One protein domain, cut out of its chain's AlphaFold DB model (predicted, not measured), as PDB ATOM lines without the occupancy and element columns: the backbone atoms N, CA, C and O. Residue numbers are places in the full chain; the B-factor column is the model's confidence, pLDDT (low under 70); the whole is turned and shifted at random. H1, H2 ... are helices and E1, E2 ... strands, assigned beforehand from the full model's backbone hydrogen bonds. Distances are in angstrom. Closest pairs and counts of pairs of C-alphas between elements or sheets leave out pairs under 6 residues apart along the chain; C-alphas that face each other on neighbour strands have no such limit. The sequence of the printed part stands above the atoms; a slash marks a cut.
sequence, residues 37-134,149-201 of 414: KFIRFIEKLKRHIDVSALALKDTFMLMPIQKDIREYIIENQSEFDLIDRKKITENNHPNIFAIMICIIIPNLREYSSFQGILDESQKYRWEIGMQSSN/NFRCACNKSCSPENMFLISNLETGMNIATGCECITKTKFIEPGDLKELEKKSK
ATOM      1  N   LYS A  37     141.407 149.877 129.134       94.94
ATOM      2  CA  LYS A  37     141.413 151.258 129.603       94.94
ATOM      3  C   LYS A  37     142.840 151.813 129.523       94.94
ATOM      4  O   LYS A  37     143.037 152.876 128.937       94.94
ATOM      5  N   PHE A  38     143.832 151.049 129.977       95.25
ATOM      6  CA  PHE A  38     145.249 151.364 129.815       95.25
ATOM      7  C   PHE A  38     145.670 151.476 128.342       95.25
ATOM      8  O   PHE A  38     146.313 152.453 127.962       95.25
ATOM      9  N   ILE A  39     145.266 150.534 127.484       94.56
ATOM     10  CA  ILE A  39     145.603 150.580 126.051       94.56
ATOM     11  C   ILE A  39     145.061 151.864 125.407       94.56
ATOM     12  O   ILE A  39     145.795 152.572 124.715       94.56
ATOM     13  N   ARG A  40     143.800 152.219 125.692       95.50
ATOM     14  CA  ARG A  40     143.193 153.466 125.201       95.50
ATOM     15  C   ARG A  40     143.905 154.711 125.714       95.50
ATOM     16  O   ARG A  40     144.027 155.680 124.965       95.50
ATOM     17  N   PHE A  41     144.387 154.690 126.956       96.25
ATOM     18  CA  PHE A  41     145.221 155.762 127.488       96.25
ATOM     19  C   PHE A  41     146.503 155.934 126.658       96.25
ATOM     20  O   PHE A  41     146.809 157.054 126.252       96.25
ATOM     21  N   ILE A  42     147.205 154.848 126.314       95.44
ATOM     22  CA  ILE A  42     148.402 154.932 125.461       95.44
ATOM     23  C   ILE A  42     148.057 155.446 124.056       95.44
ATOM     24  O   ILE A  42     148.724 156.347 123.547       95.44
ATOM     25  N   GLU A  43     146.992 154.936 123.432       93.25
ATOM     26  CA  GLU A  43     146.509 155.412 122.123       93.25
ATOM     27  C   GLU A  43     146.120 156.903 122.153       93.25
ATOM     28  O   GLU A  43     146.278 157.627 121.167       93.25
ATOM     29  N   LYS A  44     145.586 157.392 123.276       94.69
ATOM     30  CA  LYS A  44     145.285 158.811 123.484       94.69
ATOM     31  C   LYS A  44     146.563 159.633 123.647       94.69
ATOM     32  O   LYS A  44     146.679 160.664 122.987       94.69
ATOM     33  N   LEU A  45     147.518 159.159 124.445       94.44
ATOM     34  CA  LEU A  45     148.817 159.799 124.658       94.44
ATOM     35  C   LEU A  45     149.553 159.999 123.329       94.44
ATOM     36  O   LEU A  45     149.922 161.127 123.018       94.44
ATOM     37  N   LYS A  46     149.665 158.949 122.499       91.44
ATOM     38  CA  LYS A  46     150.309 159.010 121.169       91.44
ATOM     39  C   LYS A  46     149.664 160.017 120.203       91.44
ATOM     40  O   LYS A  46     150.290 160.395 119.224       91.44
ATOM     41  N   ARG A  47     148.405 160.406 120.438       90.12
ATOM     42  CA  ARG A  47     147.696 161.426 119.645       90.12
ATOM     43  C   ARG A  47     147.875 162.841 120.190       90.12
ATOM     44  O   ARG A  47     147.773 163.785 119.419       90.12
ATOM     45  N   HIS A  48     148.063 162.988 121.502       91.44
ATOM     46  CA  HIS A  48     148.223 164.295 122.149       91.44
ATOM     47  C   HIS A  48     149.670 164.774 122.120       91.44
ATOM     48  O   HIS A  48     149.914 165.970 122.008       91.44
ATOM     49  N   ILE A  49     150.611 163.842 122.231       89.81
ATOM     50  CA  ILE A  49     152.038 164.108 122.141       89.81
ATOM     51  C   ILE A  49     152.518 163.568 120.805       89.81
ATOM     52  O   ILE A  49     152.224 162.421 120.464       89.81
ATOM     53  N   ASP A  50     153.280 164.377 120.072       86.12
ATOM     54  CA  ASP A  50     153.955 163.937 118.856       86.12
ATOM     55  C   ASP A  50     155.096 162.967 119.199       86.12
ATOM     56  O   ASP A  50     156.275 163.314 119.273       86.12
ATOM     57  N   VAL A  51     154.726 161.711 119.438       87.31
ATOM     58  CA  VAL A  51     155.669 160.638 119.762       87.31
ATOM     59  C   VAL A  51     156.551 160.257 118.571       87.31
ATOM     60  O   VAL A  51     157.500 159.500 118.759       87.31
ATOM     61  N   SER A  52     156.300 160.780 117.361       85.25
ATOM     62  CA  SER A  52     157.193 160.564 116.214       85.25
ATOM     63  C   SER A  52     158.577 161.169 116.452       85.25
ATOM     64  O   SER A  52     159.578 160.629 115.984       85.25
ATOM     65  N   ALA A  53     158.660 162.204 117.291       85.12
ATOM     66  CA  ALA A  53     159.917 162.799 117.716       85.12
ATOM     67  C   ALA A  53     160.781 161.844 118.572       85.12
ATOM     68  O   ALA A  53     161.985 162.059 118.706       85.12
ATOM     69  N   LEU A  54     160.225 160.732 119.078       87.75
ATOM     70  CA  LEU A  54     161.020 159.647 119.667       87.75
ATOM     71  C   LEU A  54     161.880 158.908 118.627       87.75
ATOM     72  O   LEU A  54     162.777 158.167 119.013       87.75
ATOM     73  N   ALA A  55     161.668 159.103 117.322       86.56
ATOM     74  CA  ALA A  55     162.543 158.558 116.280       86.56
ATOM     75  C   ALA A  55     163.942 159.206 116.259       86.56
ATOM     76  O   ALA A  55     164.863 158.689 115.623       86.56
ATOM     77  N   LEU A  56     164.125 160.327 116.967       81.19
ATOM     78  CA  LEU A  56     165.427 160.964 117.127       81.19
ATOM     79  C   LEU A  56     166.386 160.029 117.863       81.19
ATOM     80  O   LEU A  56     166.025 159.410 118.859       81.19
ATOM     81  N   LYS A  57     167.627 159.945 117.378       75.12
ATOM     82  CA  LYS A  57     168.685 159.203 118.071       75.12
ATOM     83  C   LYS A  57     169.331 160.049 119.163       75.12
ATOM     84  O   LYS A  57     169.716 159.494 120.184       75.12
ATOM     85  N   ASP A  58     169.417 161.368 118.951       75.12
ATOM     86  CA  ASP A  58     170.047 162.316 119.872       75.12
ATOM     87  C   ASP A  58     169.327 162.380 121.226       75.12
ATOM     88  O   ASP A  58     168.176 162.801 121.341       75.12
ATOM     89  N   THR A  59     170.048 161.993 122.271       71.69
ATOM     90  CA  THR A  59     169.549 161.913 123.638       71.69
ATOM     91  C   THR A  59     169.158 163.281 124.189       71.69
ATOM     92  O   THR A  59     168.162 163.376 124.906       71.69
ATOM     93  N   PHE A  60     169.893 164.347 123.856       70.00
ATOM     94  CA  PHE A  60     169.562 165.707 124.286       70.00
ATOM     95  C   PHE A  60     168.244 166.168 123.678       70.00
ATOM     96  O   PHE A  60     167.435 166.779 124.373       70.00
ATOM     97  N   MET A  61     167.999 165.808 122.421       76.56
ATOM     98  CA  MET A  61     166.748 166.130 121.739       76.56
ATOM     99  C   MET A  61     165.580 165.242 122.194       76.56
ATOM    100  O   MET A  61     164.438 165.692 122.191       76.56
ATOM    101  N   LEU A  62     165.846 164.013 122.656       82.06
ATOM    102  CA  LEU A  62     164.836 163.113 123.232       82.06
ATOM    103  C   LEU A  62     164.352 163.543 124.625       82.06
ATOM    104  O   LEU A  62     163.207 163.271 124.998       82.06
ATOM    105  N   MET A  63     165.209 164.186 125.425       83.44
ATOM    106  CA  MET A  63     164.893 164.536 126.817       83.44
ATOM    107  C   MET A  63     163.650 165.431 126.980       83.44
ATOM    108  O   MET A  63     162.845 165.118 127.869       83.44
ATOM    109  N   PRO A  64     163.452 166.501 126.180       83.81
ATOM    110  CA  PRO A  64     162.234 167.310 126.215       83.81
ATOM    111  C   PRO A  64     160.967 166.492 125.959       83.81
ATOM    112  O   PRO A  64     160.061 166.504 126.780       83.81
ATOM    113  N   ILE A  65     160.939 165.669 124.908       88.81
ATOM    114  CA  ILE A  65     159.757 164.857 124.568       88.81
ATOM    115  C   ILE A  65     159.455 163.857 125.686       88.81
ATOM    116  O   ILE A  65     158.312 163.684 126.107       88.81
ATOM    117  N   GLN A  66     160.493 163.222 126.236       89.75
ATOM    118  CA  GLN A  66     160.321 162.330 127.376       89.75
ATOM    119  C   GLN A  66     159.811 163.061 128.625       89.75
ATOM    120  O   GLN A  66     159.162 162.438 129.463       89.75
ATOM    121  N   LYS A  67     160.104 164.357 128.784       89.56
ATOM    122  CA  LYS A  67     159.542 165.189 129.854       89.56
ATOM    123  C   LYS A  67     158.053 165.416 129.636       89.56
ATOM    124  O   LYS A  67     157.296 165.117 130.555       89.56
ATOM    125  N   ASP A  68     157.656 165.813 128.436       90.31
ATOM    126  CA  ASP A  68     156.254 166.069 128.097       90.31
ATOM    127  C   ASP A  68     155.402 164.803 128.284       90.31
ATOM    128  O   ASP A  68     154.327 164.839 128.881       90.31
ATOM    129  N   ILE A  69     155.934 163.638 127.891       92.19
ATOM    130  CA  ILE A  69     155.297 162.336 128.146       92.19
ATOM    131  C   ILE A  69     155.105 162.086 129.646       92.19
ATOM    132  O   ILE A  69     154.031 161.655 130.067       92.19
ATOM    133  N   ARG A  70     156.124 162.340 130.474       90.25
ATOM    134  CA  ARG A  70     156.022 162.143 131.930       90.25
ATOM    135  C   ARG A  70     154.972 163.051 132.556       90.25
ATOM    136  O   ARG A  70     154.207 162.581 133.395       90.25
ATOM    137  N   GLU A  71     154.948 164.319 132.162       90.44
ATOM    138  CA  GLU A  71     153.973 165.299 132.647       90.44
ATOM    139  C   GLU A  71     152.555 164.862 132.270       90.44
ATOM    140  O   GLU A  71     151.708 164.716 133.153       90.44
ATOM    141  N   TYR A  72     152.342 164.458 131.014       93.31
ATOM    142  CA  TYR A  72     151.057 163.929 130.560       93.31
ATOM    143  C   TYR A  72     150.604 162.698 131.355       93.31
ATOM    144  O   TYR A  72     149.437 162.606 131.741       93.31
ATOM    145  N   ILE A  73     151.507 161.751 131.634       91.69
ATOM    146  CA  ILE A  73     151.194 160.565 132.447       91.69
ATOM    147  C   ILE A  73     150.726 160.969 133.846       91.69
ATOM    148  O   ILE A  73     149.751 160.411 134.349       91.69
ATOM    149  N   ILE A  74     151.419 161.914 134.485       88.94
ATOM    150  CA  ILE A  74     151.107 162.351 135.849       88.94
ATOM    151  C   ILE A  74     149.757 163.077 135.888       88.94
ATOM    152  O   ILE A  74     148.959 162.815 136.793       88.94
ATOM    153  N   GLU A  75     149.484 163.942 134.913       91.12
ATOM    154  CA  GLU A  75     148.247 164.724 134.828       91.12
ATOM    155  C   GLU A  75     147.021 163.860 134.507       91.12
ATOM    156  O   GLU A  75     145.946 164.080 135.066       91.12
ATOM    157  N   ASN A  76     147.189 162.830 133.673       93.56
ATOM    158  CA  ASN A  76     146.089 162.015 133.146       93.56
ATOM    159  C   ASN A  76     146.012 160.612 133.777       93.56
ATOM    160  O   ASN A  76     145.327 159.726 133.272       93.56
ATOM    161  N   GLN A  77     146.676 160.387 134.914       89.81
ATOM    162  CA  GLN A  77     146.727 159.072 135.575       89.81
ATOM    163  C   GLN A  77     145.368 158.518 136.041       89.81
ATOM    164  O   GLN A  77     145.269 157.341 136.370       89.81
ATOM    165  N   SER A  78     144.311 159.338 136.084       89.50
ATOM    166  CA  SER A  78     142.937 158.873 136.335       89.50
ATOM    167  C   SER A  78     142.345 158.063 135.175       89.50
ATOM    168  O   SER A  78     141.305 157.421 135.336       89.50
ATOM    169  N   GLU A  79     142.975 158.109 134.001       92.06
ATOM    170  CA  GLU A  79     142.500 157.454 132.784       92.06
ATOM    171  C   GLU A  79     142.875 155.975 132.687       92.06
ATOM    172  O   GLU A  79     142.405 155.313 131.773       92.06
ATOM    173  N   PHE A  80     143.639 155.427 133.633       92.75
ATOM    174  CA  PHE A  80     143.948 153.998 133.732       92.75
ATOM    175  C   PHE A  80     143.957 153.544 135.193       92.75
ATOM    176  O   PHE A  80     143.980 154.364 136.111       92.75
ATOM    177  N   ASP A  81     143.892 152.232 135.415       89.06
ATOM    178  CA  ASP A  81     143.735 151.675 136.756       89.06
ATOM    179  C   ASP A  81     145.062 151.185 137.356       89.06
ATOM    180  O   ASP A  81     145.987 150.746 136.665       89.06
ATOM    181  N   LEU A  82     145.156 151.284 138.685       88.06
ATOM    182  CA  LEU A  82     146.325 150.907 139.479       88.06
ATOM    183  C   LEU A  82     145.917 149.911 140.572       88.06
ATOM    184  O   LEU A  82     144.927 150.146 141.265       88.06
ATOM    185  N   ILE A  83     146.725 148.866 140.784       81.88
ATOM    186  CA  ILE A  83     146.478 147.752 141.725       81.88
ATOM    187  C   ILE A  83     146.175 148.247 143.156       81.88
ATOM    188  O   ILE A  83     145.270 147.726 143.799       81.88
ATOM    189  N   ASP A  84     146.832 149.318 143.615       76.25
ATOM    190  CA  ASP A  84     146.654 149.873 144.971       76.25
ATOM    191  C   ASP A  84     146.014 151.276 145.001       76.25
ATOM    192  O   ASP A  84     146.037 151.946 146.036       76.25
ATOM    193  N   ARG A  85     145.509 151.786 143.863       67.25
ATOM    194  CA  ARG A  85     145.010 153.177 143.689       67.25
ATOM    195  C   ARG A  85     145.974 154.295 144.139       67.25
ATOM    196  O   ARG A  85     145.586 155.462 144.206       67.25
ATOM    197  N   LYS A  86     147.232 153.973 144.452       73.69
ATOM    198  CA  LYS A  86     148.258 154.954 144.819       73.69
ATOM    199  C   LYS A  86     148.649 155.749 143.587       73.69
ATOM    200  O   LYS A  86     149.120 155.164 142.619       73.69
ATOM    201  N   LYS A  87     148.502 157.074 143.657       79.62
ATOM    202  CA  LYS A  87     148.886 157.973 142.567       79.62
ATOM    203  C   LYS A  87     150.334 157.737 142.129       79.62
ATOM    204  O   LYS A  87     151.231 157.564 142.959       79.62
ATOM    205  N   ILE A  88     150.558 157.763 140.819       78.69
ATOM    206  CA  ILE A  88     151.886 157.892 140.235       78.69
ATOM    207  C   ILE A  88     152.402 159.283 140.588       78.69
ATOM    208  O   ILE A  88     151.781 160.299 140.275       78.69
ATOM    209  N   THR A  89     153.533 159.302 141.283       75.12
ATOM    210  CA  THR A  89     154.298 160.513 141.579       75.12
ATOM    211  C   THR A  89     155.575 160.518 140.752       75.12
ATOM    212  O   THR A  89     155.955 159.499 140.171       75.12
ATOM    213  N   GLU A  90     156.296 161.636 140.777       65.50
ATOM    214  CA  GLU A  90     157.634 161.765 140.190       65.50
ATOM    215  C   GLU A  90     158.632 160.680 140.649       65.50
ATOM    216  O   GLU A  90     159.608 160.407 139.949       65.50
ATOM    217  N   ASN A  91     158.368 160.024 141.784       65.31
ATOM    218  CA  ASN A  91     159.212 158.981 142.366       65.31
ATOM    219  C   ASN A  91     158.796 157.547 141.966       65.31
ATOM    220  O   ASN A  91     159.481 156.581 142.310       65.31
ATOM    221  N   ASN A  92     157.696 157.367 141.217       64.12
ATOM    222  CA  ASN A  92     157.176 156.048 140.820       64.12
ATOM    223  C   ASN A  92     157.821 155.551 139.509       64.12
ATOM    224  O   ASN A  92     157.155 155.276 138.510       64.12
ATOM    225  N   HIS A  93     159.147 155.412 139.538       71.38
ATOM    226  CA  HIS A  93     160.005 155.142 138.378       71.38
ATOM    227  C   HIS A  93     159.641 153.907 137.517       71.38
ATOM    228  O   HIS A  93     159.749 154.013 136.293       71.38
ATOM    229  N   PRO A  94     159.211 152.752 138.079       74.19
ATOM    230  CA  PRO A  94     158.892 151.562 137.280       74.19
ATOM    231  C   PRO A  94     157.649 151.715 136.395       74.19
ATOM    232  O   PRO A  94     157.667 151.281 135.249       74.19
ATOM    233  N   ASN A  95     156.596 152.363 136.905       81.69
ATOM    234  CA  ASN A  95     155.343 152.562 136.170       81.69
ATOM    235  C   ASN A  95     155.550 153.490 134.970       81.69
ATOM    236  O   ASN A  95     155.121 153.176 133.866       81.69
ATOM    237  N   ILE A  96     156.262 154.603 135.179       86.38
ATOM    238  CA  ILE A  96     156.589 155.549 134.106       86.38
ATOM    239  C   ILE A  96     157.407 154.846 133.017       86.38
ATOM    240  O   ILE A  96     157.113 154.985 131.834       86.38
ATOM    241  N   PHE A  97     158.407 154.053 133.409       85.12
ATOM    242  CA  PHE A  97     159.215 153.306 132.451       85.12
ATOM    243  C   PHE A  97     158.382 152.289 131.653       85.12
ATOM    244  O   PHE A  97     158.503 152.240 130.435       85.12
ATOM    245  N   ALA A  98     157.492 151.531 132.304       84.12
ATOM    246  CA  ALA A  98     156.615 150.574 131.623       84.12
ATOM    247  C   ALA A  98     155.687 151.251 130.596       84.12
ATOM    248  O   ALA A  98     155.506 150.739 129.492       84.12
ATOM    249  N   ILE A  99     155.150 152.429 130.931       89.06
ATOM    250  CA  ILE A  99     154.347 153.237 130.005       89.06
ATOM    251  C   ILE A  99     155.181 153.678 128.801       89.06
ATOM    252  O   ILE A  99     154.736 153.516 127.669       89.06
ATOM    253  N   MET A 100     156.396 154.183 129.034       89.69
ATOM    254  CA  MET A 100     157.312 154.594 127.965       89.69
ATOM    255  C   MET A 100     157.585 153.454 126.983       89.69
ATOM    256  O   MET A 100     157.495 153.654 125.777       89.69
ATOM    257  N   ILE A 101     157.829 152.242 127.487       86.88
ATOM    258  CA  ILE A 101     157.991 151.064 126.630       86.88
ATOM    259  C   ILE A 101     156.742 150.815 125.773       86.88
ATOM    260  O   ILE A 101     156.854 150.611 124.568       86.88
ATOM    261  N   CYS A 102     155.546 150.883 126.363       89.12
ATOM    262  CA  CYS A 102     154.298 150.682 125.619       89.12
ATOM    263  C   CYS A 102     154.091 151.734 124.511       89.12
ATOM    264  O   CYS A 102     153.410 151.468 123.521       89.12
ATOM    265  N   ILE A 103     154.681 152.927 124.640       90.75
ATOM    266  CA  ILE A 103     154.606 153.965 123.605       90.75
ATOM    267  C   ILE A 103     155.391 153.558 122.353       90.75
ATOM    268  O   ILE A 103     154.902 153.759 121.244       90.75
ATOM    269  N   ILE A 104     156.566 152.951 122.495       87.31
ATOM    270  CA  ILE A 104     157.409 152.613 121.337       87.31
ATOM    271  C   ILE A 104     157.071 151.259 120.701       87.31
ATOM    272  O   ILE A 104     157.678 150.896 119.698       87.31
ATOM    273  N   ILE A 105     156.114 150.516 121.270       84.69
ATOM    274  CA  ILE A 105     155.655 149.210 120.777       84.69
ATOM    275  C   ILE A 105     154.487 149.367 119.785       84.69
ATOM    276  O   ILE A 105     153.565 150.164 120.043       84.69
ATOM    277  N   PRO A 106     154.503 148.627 118.657       80.94
ATOM    278  CA  PRO A 106     153.370 148.543 117.743       80.94
ATOM    279  C   PRO A 106     152.269 147.624 118.294       80.94
ATOM    280  O   PRO A 106     152.516 146.769 119.135       80.94
ATOM    281  N   ASN A 107     151.030 147.827 117.841       84.06
ATOM    282  CA  ASN A 107     149.898 146.914 118.060       84.06
ATOM    283  C   ASN A 107     149.702 146.403 119.505       84.06
ATOM    284  O   ASN A 107     149.510 145.214 119.729       84.06
ATOM    285  N   LEU A 108     149.655 147.305 120.496       88.69
ATOM    286  CA  LEU A 108     149.493 146.941 121.919       88.69
ATOM    287  C   LEU A 108     148.351 145.950 122.210       88.69
ATOM    288  O   LEU A 108     148.437 145.178 123.155       88.69
ATOM    289  N   ARG A 109     147.289 145.960 121.399       91.44
ATOM    290  CA  ARG A 109     146.125 145.072 121.537       91.44
ATOM    291  C   ARG A 109     146.436 143.589 121.327       91.44
ATOM    292  O   ARG A 109     145.622 142.759 121.712       91.44
ATOM    293  N   GLU A 110     147.574 143.256 120.725       89.62
ATOM    294  CA  GLU A 110     148.015 141.869 120.537       89.62
ATOM    295  C   GLU A 110     148.552 141.246 121.835       89.62
ATOM    296  O   GLU A 110     148.627 140.022 121.952       89.62
ATOM    297  N   TYR A 111     148.870 142.067 122.841       88.44
ATOM    298  CA  TYR A 111     149.395 141.607 124.121       88.44
ATOM    299  C   TYR A 111     148.306 141.607 125.195       88.44
ATOM    300  O   TYR A 111     147.477 142.508 125.283       88.44
ATOM    301  N   SER A 112     148.335 140.597 126.063       85.62
ATOM    302  CA  SER A 112     147.402 140.460 127.188       85.62
ATOM    303  C   SER A 112     147.982 140.932 128.526       85.62
ATOM    304  O   SER A 112     147.273 140.972 129.528       85.62
ATOM    305  N   SER A 113     149.280 141.254 128.578       86.31
ATOM    306  CA  SER A 113     149.968 141.668 129.803       86.31
ATOM    307  C   SER A 113     151.302 142.363 129.518       86.31
ATOM    308  O   SER A 113     151.884 142.216 128.442       86.31
ATOM    309  N   PHE A 114     151.853 143.041 130.534       82.06
ATOM    310  CA  PHE A 114     153.233 143.546 130.501       82.06
ATOM    311  C   PHE A 114     154.276 142.434 130.318       82.06
ATOM    312  O   PHE A 114     155.335 142.699 129.757       82.06
ATOM    313  N   GLN A 115     153.995 141.204 130.764       80.38
ATOM    314  CA  GLN A 115     154.905 140.077 130.547       80.38
ATOM    315  C   GLN A 115     154.962 139.691 129.067       80.38
ATOM    316  O   GLN A 115     156.050 139.512 128.541       80.38
ATOM    317  N   GLY A 116     153.823 139.680 128.368       81.38
ATOM    318  CA  GLY A 116     153.802 139.440 126.920       81.38
ATOM    319  C   GLY A 116     154.610 140.481 126.137       81.38
ATOM    320  O   GLY A 116     155.310 140.138 125.193       81.38
ATOM    321  N   ILE A 117     154.586 141.741 126.586       79.25
ATOM    322  CA  ILE A 117     155.434 142.811 126.043       79.25
ATOM    323  C   ILE A 117     156.928 142.533 126.279       79.25
ATOM    324  O   ILE A 117     157.744 142.760 125.386       79.25
ATOM    325  N   LEU A 118     157.300 142.055 127.471       74.12
ATOM    326  CA  LEU A 118     158.687 141.710 127.796       74.12
ATOM    327  C   LEU A 118     159.189 140.548 126.937       74.12
ATOM    328  O   LEU A 118     160.247 140.659 126.322       74.12
ATOM    329  N   ASP A 119     158.409 139.475 126.852       74.81
ATOM    330  CA  ASP A 119     158.763 138.283 126.081       74.81
ATOM    331  C   ASP A 119     158.972 138.628 124.597       74.81
ATOM    332  O   ASP A 119     159.851 138.075 123.938       74.81
ATOM    333  N   GLU A 120     158.198 139.580 124.072       71.62
ATOM    334  CA  GLU A 120     158.361 140.083 122.711       71.62
ATOM    335  C   GLU A 120     159.580 141.001 122.566       71.62
ATOM    336  O   GLU A 120     160.359 140.871 121.622       71.62
ATOM    337  N   SER A 121     159.813 141.886 123.540       66.00
ATOM    338  CA  SER A 121     160.985 142.767 123.544       66.00
ATOM    339  C   SER A 121     162.309 141.996 123.497       66.00
ATOM    340  O   SER A 121     163.247 142.416 122.821       66.00
ATOM    341  N   GLN A 122     162.361 140.827 124.141       63.56
ATOM    342  CA  GLN A 122     163.523 139.938 124.138       63.56
ATOM    343  C   GLN A 122     163.717 139.208 122.799       63.56
ATOM    344  O   GLN A 122     164.845 138.885 122.430       63.56
ATOM    345  N   LYS A 123     162.640 138.972 122.040       61.47
ATOM    346  CA  LYS A 123     162.694 138.317 120.722       61.47
ATOM    347  C   LYS A 123     163.076 139.277 119.592       61.47
ATOM    348  O   LYS A 123     163.730 138.858 118.637       61.47
ATOM    349  N   TYR A 124     162.696 140.554 119.686       50.44
ATOM    350  CA  TYR A 124     162.711 141.489 118.551       50.44
ATOM    351  C   TYR A 124     163.682 142.666 118.680       50.44
ATOM    352  O   TYR A 124     163.318 143.818 118.466       50.44
ATOM    353  N   ARG A 125     164.975 142.372 118.846       51.97
ATOM    354  CA  ARG A 125     166.039 143.282 118.376       51.97
ATOM    355  C   ARG A 125     165.996 144.685 118.997       51.97
ATOM    356  O   ARG A 125     165.831 145.684 118.300       51.97
ATOM    357  N   TRP A 126     166.177 144.783 120.304       62.97
ATOM    358  CA  TRP A 126     166.441 146.087 120.898       62.97
ATOM    359  C   TRP A 126     167.890 146.429 120.586       62.97
ATOM    360  O   TRP A 126     168.804 145.764 121.075       62.97
ATOM    361  N   GLU A 127     168.116 147.429 119.734       59.59
ATOM    362  CA  GLU A 127     169.456 147.988 119.629       59.59
ATOM    363  C   GLU A 127     169.658 148.859 120.862       59.59
ATOM    364  O   GLU A 127     168.997 149.882 121.046       59.59
ATOM    365  N   ILE A 128     170.530 148.392 121.751       57.59
ATOM    366  CA  ILE A 128     170.957 149.176 122.899       57.59
ATOM    367  C   ILE A 128     172.308 149.773 122.543       57.59
ATOM    368  O   ILE A 128     173.364 149.186 122.781       57.59
ATOM    369  N   GLY A 129     172.247 150.932 121.897       53.78
ATOM    370  CA  GLY A 129     173.416 151.721 121.554       53.78
ATOM    371  C   GLY A 129     173.761 152.678 122.688       53.78
ATOM    372  O   GLY A 129     172.889 153.328 123.269       53.78
ATOM    373  N   MET A 130     175.050 152.812 122.991       50.78
ATOM    374  CA  MET A 130     175.512 154.079 123.545       50.78
ATOM    375  C   MET A 130     175.504 155.099 122.423       50.78
ATOM    376  O   MET A 130     176.024 154.834 121.341       50.78
ATOM    377  N   GLN A 131     174.952 156.277 122.679       50.91
ATOM    378  CA  GLN A 131     175.257 157.384 121.799       50.91
ATOM    379  C   GLN A 131     176.680 157.861 122.063       50.91
ATOM    380  O   GLN A 131     176.969 158.440 123.109       50.91
ATOM    381  N   SER A 132     177.542 157.670 121.067       40.66
ATOM    382  CA  SER A 132     178.556 158.664 120.767       40.66
ATOM    383  C   SER A 132     177.808 159.891 120.244       40.66
ATOM    384  O   SER A 132     177.177 159.847 119.185       40.66
ATOM    385  N   SER A 133     177.813 160.998 120.985       41.38
ATOM    386  CA  SER A 133     177.555 162.283 120.341       41.38
ATOM    387  C   SER A 133     178.660 162.457 119.305       41.38
ATOM    388  O   SER A 133     179.820 162.643 119.651       41.38
ATOM    389  N   ASN A 134     178.322 162.329 118.025       35.00
ATOM    390  CA  ASN A 134     179.252 162.599 116.928       35.00
ATOM    391  C   ASN A 134     179.475 164.108 116.721       35.00
ATOM    392  O   ASN A 134     180.015 164.495 115.689       35.00
ATOM    393  N   ASN A 149     170.089 167.863 136.020       54.50
ATOM    394  CA  ASN A 149     169.897 166.440 136.247       54.50
ATOM    395  C   ASN A 149     169.111 165.821 135.078       54.50
ATOM    396  O   ASN A 149     167.886 165.947 135.039       54.50
ATOM    397  N   PHE A 150     169.792 165.135 134.153       63.69
ATOM    398  CA  PHE A 150     169.156 164.433 133.036       63.69
ATOM    399  C   PHE A 150     168.142 163.433 133.589       63.69
ATOM    400  O   PHE A 150     168.501 162.431 134.217       63.69
ATOM    401  N   ARG A 151     166.854 163.742 133.420       74.00
ATOM    402  CA  ARG A 151     165.780 162.879 133.896       74.00
ATOM    403  C   ARG A 151     165.513 161.794 132.856       74.00
ATOM    404  O   ARG A 151     164.880 162.045 131.832       74.00
ATOM    405  N   CYS A 152     165.966 160.583 133.175       78.38
ATOM    406  CA  CYS A 152     165.716 159.325 132.463       78.38
ATOM    407  C   CYS A 152     164.233 159.136 132.106       78.38
ATOM    408  O   CYS A 152     163.361 159.752 132.719       78.38
ATOM    409  N   ALA A 153     163.908 158.225 131.182       82.56
ATOM    410  CA  ALA A 153     162.528 157.823 130.867       82.56
ATOM    411  C   ALA A 153     161.644 157.625 132.111       82.56
ATOM    412  O   ALA A 153     160.515 158.085 132.177       82.56
ATOM    413  N   CYS A 154     162.225 157.041 133.148       75.81
ATOM    414  CA  CYS A 154     161.667 156.786 134.467       75.81
ATOM    415  C   CYS A 154     161.568 157.996 135.429       75.81
ATOM    416  O   CYS A 154     161.246 157.801 136.597       75.81
ATOM    417  N   ASN A 155     161.927 159.210 135.006       76.94
ATOM    418  CA  ASN A 155     162.052 160.442 135.805       76.94
ATOM    419  C   ASN A 155     163.224 160.517 136.812       76.94
ATOM    420  O   ASN A 155     163.366 161.519 137.508       76.94
ATOM    421  N   LYS A 156     164.090 159.501 136.915       75.69
ATOM    422  CA  LYS A 156     165.289 159.600 137.767       75.69
ATOM    423  C   LYS A 156     166.348 160.504 137.155       75.69
ATOM    424  O   LYS A 156     166.595 160.428 135.957       75.69
ATOM    425  N   SER A 157     167.065 161.227 138.006       71.75
ATOM    426  CA  SER A 157     168.333 161.861 137.656       71.75
ATOM    427  C   SER A 157     169.386 160.790 137.364       71.75
ATOM    428  O   SER A 157     169.876 160.122 138.275       71.75
ATOM    429  N   CYS A 158     169.705 160.598 136.089       71.00
ATOM    430  CA  CYS A 158     170.770 159.713 135.640       71.00
ATOM    431  C   CYS A 158     171.932 160.561 135.123       71.00
ATOM    432  O   CYS A 158     171.732 161.590 134.487       71.00
ATOM    433  N   SER A 159     173.165 160.141 135.391       65.38
ATOM    434  CA  SER A 159     174.320 160.742 134.725       65.38
ATOM    435  C   SER A 159     174.313 160.347 133.240       65.38
ATOM    436  O   SER A 159     174.070 159.168 132.974       65.38
ATOM    437  N   PRO A 160     174.655 161.250 132.300       65.69
ATOM    438  CA  PRO A 160     174.738 160.934 130.866       65.69
ATOM    439  C   PRO A 160     175.575 159.689 130.552       65.69
ATOM    440  O   PRO A 160     175.170 158.834 129.784       65.69
ATOM    441  N   GLU A 161     176.684 159.536 131.273       60.44
ATOM    442  CA  GLU A 161     177.595 158.383 131.274       60.44
ATOM    443  C   GLU A 161     176.920 157.019 131.501       60.44
ATOM    444  O   GLU A 161     177.449 155.994 131.095       60.44
ATOM    445  N   ASN A 162     175.778 157.001 132.184       66.56
ATOM    446  CA  ASN A 162     175.044 155.786 132.524       66.56
ATOM    447  C   ASN A 162     173.695 155.726 131.797       66.56
ATOM    448  O   ASN A 162     172.819 154.975 132.233       66.56
ATOM    449  N   MET A 163     173.499 156.554 130.763       74.62
ATOM    450  CA  MET A 163     172.317 156.518 129.911       74.62
ATOM    451  C   MET A 163     172.547 155.605 128.711       74.62
ATOM    452  O   MET A 163     173.603 155.606 128.086       74.62
ATOM    453  N   PHE A 164     171.513 154.844 128.395       76.56
ATOM    454  CA  PHE A 164     171.425 153.924 127.279       76.56
ATOM    455  C   PHE A 164     170.272 154.372 126.401       76.56
ATOM    456  O   PHE A 164     169.226 154.784 126.918       76.56
ATOM    457  N   LEU A 165     170.463 154.258 125.093       80.00
ATOM    458  CA  LEU A 165     169.390 154.415 124.134       80.00
ATOM    459  C   LEU A 165     168.800 153.038 123.856       80.00
ATOM    460  O   LEU A 165     169.510 152.130 123.444       80.00
ATOM    461  N   ILE A 166     167.513 152.881 124.124       81.94
ATOM    462  CA  ILE A 166     166.737 151.702 123.764       81.94
ATOM    463  C   ILE A 166     166.018 152.020 122.462       81.94
ATOM    464  O   ILE A 166     165.118 152.858 122.470       81.94
ATOM    465  N   SER A 167     166.393 151.352 121.376       81.12
ATOM    466  CA  SER A 167     165.780 151.532 120.061       81.12
ATOM    467  C   SER A 167     164.877 150.353 119.715       81.12
ATOM    468  O   SER A 167     165.336 149.209 119.662       81.12
ATOM    469  N   ASN A 168     163.603 150.625 119.433       83.25
ATOM    470  CA  ASN A 168     162.734 149.656 118.774       83.25
ATOM    471  C   ASN A 168     162.987 149.733 117.264       83.25
ATOM    472  O   ASN A 168     162.664 150.735 116.628       83.25
ATOM    473  N   LEU A 169     163.573 148.683 116.686       78.88
ATOM    474  CA  LEU A 169     163.937 148.663 115.265       78.88
ATOM    475  C   LEU A 169     162.742 148.582 114.310       78.88
ATOM    476  O   LEU A 169     162.889 148.924 113.141       78.88
ATOM    477  N   GLU A 170     161.579 148.127 114.776       80.06
ATOM    478  CA  GLU A 170     160.365 148.069 113.962       80.06
ATOM    479  C   GLU A 170     159.734 149.455 113.811       80.06
ATOM    480  O   GLU A 170     159.376 149.865 112.709       80.06
ATOM    481  N   THR A 171     159.635 150.204 114.912       82.31
ATOM    482  CA  THR A 171     159.030 151.546 114.911       82.31
ATOM    483  C   THR A 171     160.042 152.664 114.663       82.31
ATOM    484  O   THR A 171     159.649 153.795 114.383       82.31
ATOM    485  N   GLY A 172     161.341 152.379 114.792       83.38
ATOM    486  CA  GLY A 172     162.426 153.362 114.747       83.38
ATOM    487  C   GLY A 172     162.477 154.297 115.961       83.38
ATOM    488  O   GLY A 172     163.305 155.207 115.990       83.38
ATOM    489  N   MET A 173     161.598 154.104 116.951       88.69
ATOM    490  CA  MET A 173     161.481 154.966 118.125       88.69
ATOM    491  C   MET A 173     162.473 154.578 119.219       88.69
ATOM    492  O   MET A 173     162.802 153.405 119.407       88.69
ATOM    493  N   ASN A 174     162.899 155.579 119.982       88.12
ATOM    494  CA  ASN A 174     163.973 155.471 120.951       88.12
ATOM    495  C   ASN A 174     163.541 155.955 122.338       88.12
ATOM    496  O   ASN A 174     162.739 156.877 122.484       88.12
ATOM    497  N   ILE A 175     164.118 155.346 123.373       88.31
ATOM    498  CA  ILE A 175     163.963 155.752 124.771       88.31
ATOM    499  C   ILE A 175     165.340 155.848 125.411       88.31
ATOM    500  O   ILE A 175     166.072 154.865 125.483       88.31
ATOM    501  N   ALA A 176     165.662 157.003 125.977       86.75
ATOM    502  CA  ALA A 176     166.853 157.187 126.788       86.75
ATOM    503  C   ALA A 176     166.571 156.883 128.270       86.75
ATOM    504  O   ALA A 176     165.722 157.507 128.927       86.75
ATOM    505  N   THR A 177     167.294 155.909 128.824       83.88
ATOM    506  CA  THR A 177     167.106 155.410 130.194       83.88
ATOM    507  C   THR A 177     168.433 155.049 130.863       83.88
ATOM    508  O   THR A 177     169.415 154.773 130.191       83.88
ATOM    509  N   GLY A 178     168.486 155.046 132.196       76.94
ATOM    510  CA  GLY A 178     169.703 154.693 132.939       76.94
ATOM    511  C   GLY A 178     169.819 153.202 133.287       76.94
ATOM    512  O   GLY A 178     168.792 152.546 133.487       76.94
ATOM    513  N   CYS A 179     171.043 152.678 133.480       65.69
ATOM    514  CA  CYS A 179     171.261 151.279 133.917       65.69
ATOM    515  C   CYS A 179     170.505 150.941 135.207       65.69
ATOM    516  O   CYS A 179     169.888 149.883 135.305       65.69
ATOM    517  N   GLU A 180     170.474 151.845 136.193       64.62
ATOM    518  CA  GLU A 180     169.731 151.614 137.438       64.62
ATOM    519  C   GLU A 180     168.225 151.445 137.216       64.62
ATOM    520  O   GLU A 180     167.530 150.843 138.039       64.62
ATOM    521  N   CYS A 181     167.699 152.050 136.159       68.00
ATOM    522  CA  CYS A 181     166.276 152.096 135.867       68.00
ATOM    523  C   CYS A 181     165.875 150.797 135.188       68.00
ATOM    524  O   CYS A 181     164.984 150.122 135.694       68.00
ATOM    525  N   ILE A 182     166.654 150.387 134.183       68.81
ATOM    526  CA  ILE A 182     166.602 149.062 133.560       68.81
ATOM    527  C   ILE A 182     166.750 147.948 134.609       68.81
ATOM    528  O   ILE A 182     165.945 147.024 134.657       68.81
ATOM    529  N   THR A 183     167.747 148.043 135.498       66.06
ATOM    530  CA  THR A 183     168.020 147.014 136.519       66.06
ATOM    531  C   THR A 183     166.854 146.865 137.492       66.06
ATOM    532  O   THR A 183     166.465 145.757 137.856       66.06
ATOM    533  N   LYS A 184     166.277 147.986 137.951       66.00
ATOM    534  CA  LYS A 184     165.168 147.962 138.917       66.00
ATOM    535  C   LYS A 184     163.875 147.435 138.313       66.00
ATOM    536  O   LYS A 184     163.080 146.873 139.071       66.00
ATOM    537  N   THR A 185     163.677 147.654 137.016       64.75
ATOM    538  CA  THR A 185     162.549 147.115 136.261       64.75
ATOM    539  C   THR A 185     162.849 145.752 135.668       64.75
ATOM    540  O   THR A 185     161.930 145.183 135.121       64.75
ATOM    541  N   LYS A 186     164.077 145.217 135.770       67.81
ATOM    542  CA  LYS A 186     164.479 143.924 135.184       67.81
ATOM    543  C   LYS A 186     164.033 143.750 133.727       67.81
ATOM    544  O   LYS A 186     163.740 142.646 133.287       67.81
ATOM    545  N   PHE A 187     163.932 144.862 133.010       68.31
ATOM    546  CA  PHE A 187     163.384 144.868 131.665       68.31
ATOM    547  C   PHE A 187     164.367 144.223 130.676       68.31
ATOM    548  O   PHE A 187     163.962 143.561 129.732       68.31
ATOM    549  N   ILE A 188     165.665 144.388 130.937       66.81
ATOM    550  CA  ILE A 188     166.762 143.739 130.215       66.81
ATOM    551  C   ILE A 188     167.393 142.712 131.152       66.81
ATOM    552  O   ILE A 188     167.488 142.950 132.367       66.81
ATOM    553  N   GLU A 189     167.832 141.581 130.601       65.69
ATOM    554  CA  GLU A 189     168.484 140.550 131.394       65.69
ATOM    555  C   GLU A 189     169.777 141.081 132.045       65.69
ATOM    556  O   GLU A 189     170.547 141.826 131.431       65.69
ATOM    557  N   PRO A 190     170.076 140.698 133.301       65.56
ATOM    558  CA  PRO A 190     171.289 141.154 133.979       65.56
ATOM    559  C   PRO A 190     172.598 140.798 133.257       65.56
ATOM    560  O   PRO A 190     173.607 141.466 133.486       65.56
ATOM    561  N   GLY A 191     172.607 139.732 132.446       64.31
ATOM    562  CA  GLY A 191     173.757 139.336 131.625       64.31
ATOM    563  C   GLY A 191     174.057 140.370 130.543       64.31
ATOM    564  O   GLY A 191     175.155 140.928 130.521       64.31
ATOM    565  N   ASP A 192     173.045 140.703 129.745       67.94
ATOM    566  CA  ASP A 192     173.132 141.686 128.661       67.94
ATOM    567  C   ASP A 192     173.503 143.073 129.186       67.94
ATOM    568  O   ASP A 192     174.366 143.755 128.631       67.94
ATOM    569  N   LEU A 193     172.924 143.477 130.322       67.75
ATOM    570  CA  LEU A 193     173.245 144.763 130.937       67.75
ATOM    571  C   LEU A 193     174.723 144.855 131.349       67.75
ATOM    572  O   LEU A 193     175.358 145.887 131.133       67.75
ATOM    573  N   LYS A 194     175.301 143.782 131.908       68.75
ATOM    574  CA  LYS A 194     176.734 143.748 132.255       68.75
ATOM    575  C   LYS A 194     177.621 143.837 131.019       68.75
ATOM    576  O   LYS A 194     178.684 144.457 131.076       68.75
ATOM    577  N   GLU A 195     177.217 143.210 129.919       71.56
ATOM    578  CA  GLU A 195     177.950 143.296 128.659       71.56
ATOM    579  C   GLU A 195     177.913 144.723 128.094       71.56
ATOM    580  O   GLU A 195     178.955 145.257 127.709       71.56
ATOM    581  N   LEU A 196     176.749 145.374 128.137       67.19
ATOM    582  CA  LEU A 196     176.572 146.773 127.739       67.19
ATOM    583  C   LEU A 196     177.400 147.729 128.606       67.19
ATOM    584  O   LEU A 196     178.092 148.595 128.075       67.19
ATOM    585  N   GLU A 197     177.417 147.542 129.928       67.38
ATOM    586  CA  GLU A 197     178.276 148.315 130.835       67.38
ATOM    587  C   GLU A 197     179.769 148.116 130.536       67.38
ATOM    588  O   GLU A 197     180.569 149.048 130.658       67.38
ATOM    589  N   LYS A 198     180.175 146.900 130.154       70.12
ATOM    590  CA  LYS A 198     181.563 146.604 129.785       70.12
ATOM    591  C   LYS A 198     181.941 147.271 128.462       70.12
ATOM    592  O   LYS A 198     183.017 147.860 128.390       70.12
ATOM    593  N   LYS A 199     181.065 147.212 127.452       66.00
ATOM    594  CA  LYS A 199     181.241 147.921 126.171       66.00
ATOM    595  C   LYS A 199     181.335 149.431 126.399       66.00
ATOM    596  O   LYS A 199     182.257 150.059 125.896       66.00
ATOM    597  N   SER A 200     180.473 149.969 127.262       63.03
ATOM    598  CA  SER A 200     180.438 151.387 127.625       63.03
ATOM    599  C   SER A 200     181.739 151.917 128.219       63.03
ATOM    600  O   SER A 200     182.234 152.967 127.820       63.03
ATOM    601  N   LYS A 201     182.354 151.169 129.139       61.41
ATOM    602  CA  LYS A 201     183.617 151.584 129.774       61.41
ATOM    603  C   LYS A 201     184.787 151.706 128.798       61.41
ATOM    604  O   LYS A 201     185.745 152.407 129.117       61.41
TER     605      LYS A 201
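This is residues 37 to 134 and 149 to 201 of the 414 residues of an uncharacterized protein of viral metagenome (UniProt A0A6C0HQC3). Helix H4 stands near the middle of a rounded domain, with H1, H3, H5 and a small three-stranded sheet set round it: H3 and H5 on opposite sides, H1 and the sheet on the other two. H2 and H6 lie near opposite ends of H4, and H7 lies past the sheet at the far end from H1. The printed part has 151 residues, with seven named helices and three named strands in the order H1 H2 H3 H4 H5 E1 E2 E3 H6 H7; the class is mostly helix, and the sheet, in the order E1 E2 E3, is antiparallel. It is compact, with a radius of gyration of the C-alphas of 14.6 A and spans of 42 by 32 by 29 A.

H1, residues 37 to 48, begins at C-alpha 37 (141.413, 151.258, 129.603) and is 16.5 A long. H2 is residues 51 to 55, and H3, residues 59 to 75, is 24.2 A long. H4 is residues 93 to 104, 17.4 A, and H5 residues 114 to 123, 14.6 A. The strands are E1, residues 126 to 129, E2, residues 163 to 168, 16.2 A, and E3, residues 174 to 178, 13.3 A. H6 is residues 179 to 185; H7, residues 190 to 201, is 16.7 A long and ends at C-alpha 201 (183.617, 151.584, 129.774).

H1 touches H4 with residues 42 to 46 alone, closest at the C-alphas of Ile 42 and Ile 103, 6.5 A, at a steep tilt of 67 degrees. H2 touches H3, with the C-alphas of Leu 54 and Leu 62 6.3 A apart; both only graze the sheet. H3 and H4 are close but not clearly touching, with the C-alphas of Arg 70 and Ile 96 7.0 A apart. H4 is over E3 at a height over the sheet of 10.4 A and runs along the strands, at 12 degrees to E3 on the local plane. Two layers, helices on one face of a sheet, are formed by H4 and H7 with E1, E2 and E3. H5 is near H4, closest at the C-alphas of Ala 98 and Phe 114, 7.9 A. E1 and E2 are antiparallel, with N 167 and O 127 within hydrogen-bond range at 3.0 A. E2 and E3 form a hairpin, with N 164 and O 177 at 2.8 A. H6 touches H4, about perpendicular at 86 degrees, with the C-alphas of Pro 94 and Thr 185 5.8 A apart. H6 and H7, a helical hairpin, only just touch, with 3 pairs of C-alphas within 8 A, the closest those of Thr 183 and Pro 190, 7.2 A. Every O i to N i+4 pair is within hydrogen-bond range in H4, H5, H6 and H7; the counts are 7 of 8 in H1, 11 of 13 in H3 and 0 of 1 in H2, where 2 of 2 O i to N i+3 pairs are.

The C-alphas of Asp 84 and Asn 134, the two farthest apart, are 44.8 A apart. Residues 135 to 148 are not printed, and C-alphas 134 and 149 are 21.8 A apart across the cut. The link from H3 to H4, residues 76 to 92, is long. The mean pLDDT of the printed part is 77.5; 45 residues are under 70, among them 121 to 134 and 179 to 194.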